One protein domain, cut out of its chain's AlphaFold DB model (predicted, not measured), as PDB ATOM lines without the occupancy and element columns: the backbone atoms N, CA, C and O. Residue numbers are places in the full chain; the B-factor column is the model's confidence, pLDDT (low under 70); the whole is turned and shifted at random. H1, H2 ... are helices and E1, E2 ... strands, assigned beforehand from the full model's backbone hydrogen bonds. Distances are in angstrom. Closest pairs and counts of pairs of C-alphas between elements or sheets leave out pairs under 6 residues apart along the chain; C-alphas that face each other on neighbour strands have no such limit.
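Overview. This is residues 14 to 62 of the 68 residues of an uncharacterized protein of Parcubacteria group bacterium Gr01-1014_13 (UniProt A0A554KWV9). A long straight helix, H1, is followed at its end by a small hairpin of two short strands, E1 and E2, and then by a tail with no named element. Residues 14 to 29 of H1 and residues 51 to 62 of the tail stick out free. The printed part has 49 residues, in the order H1, E1, E2; the sheet, E1 - E2, is antiparallel and the class mixed. The whole is extended, with a radius of gyration of the C-alphas of 16.4 A and spans of 52 by 27 by 10 A.

Along the chain. H1, residues 14 to 35, begins at C-alpha 14 (247.704, 309.124, 169.328) and is 31.7 A long. E1 is residues 39 to 41; E2, residues 44 to 46, ends at C-alpha 46 (252.780, 293.592, 138.648).

Arrangement. In H1 every O i to N i+4 pair is within hydrogen-bond range. The closest C-alphas of H1 and E1, Leu 33 and Ser 39, are 7.6 A apart. H1 and E2 are apart. In the hairpin of E1 and E2, N 46 and O 39 are 2.8 A apart.

Size, cuts and confidence. The C-alphas farthest apart, Glu 14 and Asp 60, are 52.4 A apart. The printed part has no cut, and both links are tight. Residues 50 to 62 have pLDDT under 70.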
ATOM      1  N   GLU A  14     246.414 308.972 170.001       93.75
ATOM      2  CA  GLU A  14     247.704 309.124 169.328       93.75
ATOM      3  C   GLU A  14     248.040 307.910 168.449       93.75
ATOM      4  O   GLU A  14     248.419 308.071 167.290       93.75
ATOM      5  N   VAL A  15     247.817 306.689 168.951       93.69
ATOM      6  CA  VAL A  15     248.018 305.456 168.172       93.69
ATOM      7  C   VAL A  15     247.077 305.411 166.967       93.69
ATOM      8  O   VAL A  15     247.506 305.065 165.867       93.69
ATOM      9  N   ILE A  16     245.815 305.812 167.146       93.25
ATOM     10  CA  ILE A  16     244.822 305.869 166.064       93.25
ATOM     11  C   ILE A  16     245.251 306.868 164.979       93.25
ATOM     12  O   ILE A  16     245.203 306.551 163.788       93.25
ATOM     13  N   VAL A  17     245.700 308.062 165.373       96.50
ATOM     14  CA  VAL A  17     246.172 309.097 164.442       96.50
ATOM     15  C   VAL A  17     247.407 308.616 163.680       96.50
ATOM     16  O   VAL A  17     247.424 308.686 162.451       96.50
ATOM     17  N   ASN A  18     248.396 308.053 164.375       96.94
ATOM     18  CA  ASN A  18     249.616 307.540 163.751       96.94
ATOM     19  C   ASN A  18     249.315 306.425 162.743       96.94
ATOM     20  O   ASN A  18     249.818 306.451 161.616       96.94
ATOM     21  N   PHE A  19     248.439 305.483 163.103       96.69
ATOM     22  CA  PHE A  19     247.998 304.432 162.187       96.69
ATOM     23  C   PHE A  19     247.286 305.005 160.956       96.69
ATOM     24  O   PHE A  19     247.545 304.579 159.831       96.69
ATOM     25  N   THR A  20     246.427 306.008 161.149       97.06
ATOM     26  CA  THR A  20     245.688 306.657 160.059       97.06
ATOM     27  C   THR A  20     246.635 307.339 159.068       97.06
ATOM     28  O   THR A  20     246.492 307.174 157.856       97.06
ATOM     29  N   VAL A  21     247.642 308.067 159.560       97.56
ATOM     30  CA  VAL A  21     248.656 308.720 158.713       97.56
ATOM     31  C   VAL A  21     249.471 307.686 157.932       97.56
ATOM     32  O   VAL A  21     249.682 307.839 156.723       97.56
ATOM     33  N   PHE A  22     249.881 306.602 158.593       97.69
ATOM     34  CA  PHE A  22     250.596 305.503 157.951       97.69
ATOM     35  C   PHE A  22     249.762 304.857 156.836       97.69
ATOM     36  O   PHE A  22     250.232 304.720 155.703       97.69
ATOM     37  N   TYR A  23     248.498 304.540 157.116       97.69
ATOM     38  CA  TYR A  23     247.575 303.975 156.135       97.69
ATOM     39  C   TYR A  23     247.381 304.897 154.921       97.69
ATOM     40  O   TYR A  23     247.480 304.450 153.777       97.69
ATOM     41  N   ASN A  24     247.178 306.197 155.149       97.50
ATOM     42  CA  ASN A  24     247.005 307.176 154.072       97.50
ATOM     43  C   ASN A  24     248.250 307.295 153.179       97.50
ATOM     44  O   ASN A  24     248.140 307.480 151.963       97.50
ATOM     45  N   SER A  25     249.437 307.130 153.763       97.62
ATOM     46  CA  SER A  25     250.699 307.104 153.018       97.62
ATOM     47  C   SER A  25     250.760 305.892 152.082       97.62
ATOM     48  O   SER A  25     251.057 306.037 150.894       97.62
ATOM     49  N   LEU A  26     250.380 304.704 152.569       96.69
ATOM     50  CA  LEU A  26     250.293 303.494 151.741       96.69
ATOM     51  C   LEU A  26     249.239 303.620 150.636       96.69
ATOM     52  O   LEU A  26     249.485 303.217 149.497       96.69
ATOM     53  N   LEU A  27     248.083 304.216 150.940       96.25
ATOM     54  CA  LEU A  27     247.030 304.465 149.956       96.25
ATOM     55  C   LEU A  27     247.515 305.393 148.834       96.25
ATOM     56  O   LEU A  27     247.223 305.157 147.661       96.25
ATOM     57  N   THR A  28     248.306 306.409 149.177       97.25
ATOM     58  CA  THR A  28     248.911 307.327 148.202       97.25
ATOM     59  C   THR A  28     249.855 306.590 147.253       97.25
ATOM     60  O   THR A  28     249.745 306.741 146.034       97.25
ATOM     61  N   VAL A  29     250.734 305.734 147.789       95.62
ATOM     62  CA  VAL A  29     251.640 304.899 146.983       95.62
ATOM     63  C   VAL A  29     250.851 303.951 146.081       95.62
ATOM     64  O   VAL A  29     251.106 303.887 144.879       95.62
ATOM     65  N   ARG A  30     249.838 303.267 146.630       94.38
ATOM     66  CA  ARG A  30     248.949 302.379 145.870       94.38
ATOM     67  C   ARG A  30     248.313 303.107 144.687       94.38
ATOM     68  O   ARG A  30     248.358 302.618 143.564       94.38
ATOM     69  N   ASN A  31     247.742 304.282 144.927       93.38
ATOM     70  CA  ASN A  31     247.082 305.061 143.883       93.38
ATOM     71  C   ASN A  31     248.073 305.545 142.819       93.38
ATOM     72  O   ASN A  31     247.734 305.571 141.636       93.38
ATOM     73  N   ARG A  32     249.310 305.885 143.209       94.44
ATOM     74  CA  ARG A  32     250.366 306.228 142.250       94.44
ATOM     75  C   ARG A  32     250.721 305.046 141.352       94.44
ATOM     76  O   ARG A  32     250.778 305.244 140.143       94.44
ATOM     77  N   LEU A  33     250.901 303.853 141.919       92.69
ATOM     78  CA  LEU A  33     251.186 302.629 141.163       92.69
ATOM     79  C   LEU A  33     250.080 302.332 140.143       92.69
ATOM     80  O   LEU A  33     250.370 302.140 138.965       92.69
ATOM     81  N   LEU A  34     248.813 302.389 140.563       90.44
ATOM     82  CA  LEU A  34     247.677 302.194 139.654       90.44
ATOM     83  C   LEU A  34     247.648 303.244 138.533       90.44
ATOM     84  O   LEU A  34     247.399 302.906 137.379       90.44
ATOM     85  N   ARG A  35     247.953 304.512 138.844       92.00
ATOM     86  CA  ARG A  35     248.044 305.595 137.848       92.00
ATOM     87  C   ARG A  35     249.178 305.384 136.843       92.00
ATOM     88  O   ARG A  35     249.047 305.789 135.694       92.00
ATOM     89  N   GLU A  36     250.284 304.787 137.271       89.06
ATOM     90  CA  GLU A  36     251.402 304.409 136.395       89.06
ATOM     91  C   GLU A  36     251.133 303.108 135.613       89.06
ATOM     92  O   GLU A  36     251.960 302.692 134.808       89.06
ATOM     93  N   GLY A  37     249.966 302.483 135.815       89.12
ATOM     94  CA  GLY A  37     249.507 301.298 135.090       89.12
ATOM     95  C   GLY A  37     249.875 299.968 135.747       89.12
ATOM     96  O   GLY A  37     249.629 298.916 135.161       89.12
ATOM     97  N   TYR A  38     250.491 299.981 136.931       92.69
ATOM     98  CA  TYR A  38     250.779 298.748 137.659       92.69
ATOM     99  C   TYR A  38     249.465 298.101 138.102       92.69
ATOM    100  O   TYR A  38     248.527 298.803 138.485       92.69
ATOM    101  N   SER A  39     249.408 296.769 138.115       92.56
ATOM    102  CA  SER A  39     248.304 296.035 138.738       92.56
ATOM    103  C   SER A  39     248.724 295.488 140.101       92.56
ATOM    104  O   SER A  39     249.905 295.268 140.376       92.56
ATOM    105  N   ILE A  40     247.752 295.328 141.000       91.44
ATOM    106  CA  ILE A  40     247.976 294.797 142.346       91.44
ATOM    107  C   ILE A  40     246.982 293.663 142.564       91.44
ATOM    108  O   ILE A  40     245.785 293.912 142.695       91.44
ATOM    109  N   GLU A  41     247.476 292.430 142.619       91.56
ATOM    110  CA  GLU A  41     246.660 291.219 142.739       91.56
ATOM    111  C   GLU A  41     247.233 290.327 143.841       91.56
ATOM    112  O   GLU A  41     248.439 290.084 143.889       91.56
ATOM    113  N   ASN A  42     246.385 289.852 144.760       91.31
ATOM    114  CA  ASN A  42     246.789 288.993 145.884       91.31
ATOM    115  C   ASN A  42     248.007 289.525 146.673       91.31
ATOM    116  O   ASN A  42     248.896 288.768 147.061       91.31
ATOM    117  N   GLY A  43     248.080 290.847 146.870       87.69
ATOM    118  CA  GLY A  43     249.180 291.508 147.583       87.69
ATOM    119  C   GLY A  43     250.494 291.619 146.801       87.69
ATOM    120  O   GLY A  43     251.477 292.118 147.342       87.69
ATOM    121  N   LYS A  44     250.530 291.190 145.535       92.12
ATOM    122  CA  LYS A  44     251.688 291.324 144.646       92.12
ATOM    123  C   LYS A  44     251.471 292.468 143.663       92.12
ATOM    124  O   LYS A  44     250.357 292.687 143.199       92.12
ATOM    125  N   ILE A  45     252.547 293.187 143.355       91.81
ATOM    126  CA  ILE A  45     252.553 294.299 142.400       91.81
ATOM    127  C   ILE A  45     253.120 293.783 141.079       91.81
ATOM    128  O   ILE A  45     254.227 293.243 141.047       91.81
ATOM    129  N   PHE A  46     252.381 293.977 139.994       91.25
ATOM    130  CA  PHE A  46     252.780 293.592 138.648       91.25
ATOM    131  C   PHE A  46     253.005 294.843 137.809       91.25
ATOM    132  O   PHE A  46     252.258 295.821 137.894       91.25
ATOM    133  N   LYS A  47     254.067 294.816 137.002       88.06
ATOM    134  CA  LYS A  47     254.348 295.896 136.057       88.06
ATOM    135  C   LYS A  47     253.256 295.944 134.980       88.06
ATOM    136  O   LYS A  47     252.738 294.888 134.613       88.06
ATOM    137  N   PRO A  48     252.933 297.135 134.454       84.19
ATOM    138  CA  PRO A  48     251.986 297.264 133.355       84.19
ATOM    139  C   PRO A  48     252.449 296.413 132.164       84.19
ATOM    140  O   PRO A  48     253.628 296.430 131.804       84.19
ATOM    141  N   ALA A  49     251.531 295.668 131.548       72.25
ATOM    142  CA  ALA A  49     251.817 294.895 130.345       72.25
ATOM    143  C   ALA A  49     251.916 295.849 129.142       72.25
ATOM    144  O   ALA A  49     250.935 296.152 128.470       72.25
ATOM    145  N   GLY A  50     253.116 296.373 128.904       62.34
ATOM    146  CA  GLY A  50     253.441 297.250 127.786       62.34
ATOM    147  C   GLY A  50     254.952 297.414 127.672       62.34
ATOM    148  O   GLY A  50     255.656 297.425 128.680       62.34
ATOM    149  N   ASN A  51     255.471 297.513 126.448       54.91
ATOM    150  CA  ASN A  51     256.896 297.752 126.207       54.91
ATOM    151  C   ASN A  51     257.275 299.177 126.648       54.91
ATOM    152  O   ASN A  51     257.320 300.087 125.819       54.91
ATOM    153  N   PHE A  52     257.570 299.380 127.934       56.12
ATOM    154  CA  PHE A  52     258.150 300.634 128.434       56.12
ATOM    155  C   PHE A  52     259.507 300.943 127.791       56.12
ATOM    156  O   PHE A  52     259.866 302.109 127.676       56.12
ATOM    157  N   ASP A  53     260.189 299.930 127.252       52.00
ATOM    158  CA  ASP A  53     261.436 300.083 126.496       52.00
ATOM    159  C   ASP A  53     261.270 300.885 125.190       52.00
ATOM    160  O   ASP A  53     262.254 301.328 124.604       52.00
ATOM    161  N   LYS A  54     260.035 301.109 124.708       49.69
ATOM    162  CA  LYS A  54     259.777 301.974 123.540       49.69
ATOM    163  C   LYS A  54     259.475 303.428 123.901       49.69
ATOM    164  O   LYS A  54     259.413 304.263 123.002       49.69
ATOM    165  N   ILE A  55     259.322 303.734 125.189       50.12
ATOM    166  CA  ILE A  55     259.178 305.100 125.704       50.12
ATOM    167  C   ILE A  55     260.446 305.469 126.484       50.12
ATOM    168  O   ILE A  55     260.398 306.092 127.540       50.12
ATOM    169  N   CYS A  56     261.618 305.094 125.968       46.38
ATOM    170  CA  CYS A  56     262.829 305.827 126.303       46.38
ATOM    171  C   CYS A  56     262.602 307.271 125.841       46.38
ATOM    172  O   CYS A  56     262.473 307.528 124.640       46.38
ATOM    173  N   TYR A  57     262.489 308.191 126.800       49.78
ATOM    174  CA  TYR A  57     262.501 309.629 126.559       49.78
ATOM    175  C   TYR A  57     263.654 309.939 125.599       49.78
ATOM    176  O   TYR A  57     264.820 309.799 125.957       49.78
ATOM    177  N   THR A  58     263.320 310.275 124.356       51.81
ATOM    178  CA  THR A  58     264.271 310.786 123.371       51.81
ATOM    179  C   THR A  58     264.113 312.302 123.420       51.81
ATOM    180  O   THR A  58     263.093 312.799 122.932       51.81
ATOM    181  N   PRO A  59     265.054 313.040 124.044       51.62
ATOM    182  CA  PRO A  59     264.966 314.499 124.170       51.62
ATOM    183  C   PRO A  59     264.770 315.175 122.805       51.62
ATOM    184  O   PRO A  59     264.030 316.147 122.678       51.62
ATOM    185  N   ASP A  60     265.352 314.578 121.768       57.44
ATOM    186  CA  ASP A  60     265.445 315.129 120.416       57.44
ATOM    187  C   ASP A  60     264.104 315.192 119.664       57.44
ATOM    188  O   ASP A  60     264.011 315.834 118.619       57.44
ATOM    189  N   LYS A  61     263.047 314.526 120.156       50.25
ATOM    190  CA  LYS A  61     261.737 314.493 119.475       50.25
ATOM    191  C   LYS A  61     260.759 315.573 119.936       50.25
ATOM    192  O   LYS A  61     259.745 315.771 119.272       50.25
ATOM    193  N   TYR A  62     261.037 316.265 121.042       48.81
ATOM    194  CA  TYR A  62     260.186 317.367 121.508       48.81
ATOM    195  C   TYR A  62     260.518 318.707 120.837       48.81
ATOM    196  O   TYR A  62     259.637 319.556 120.725       48.81
TER     197      TYR A  62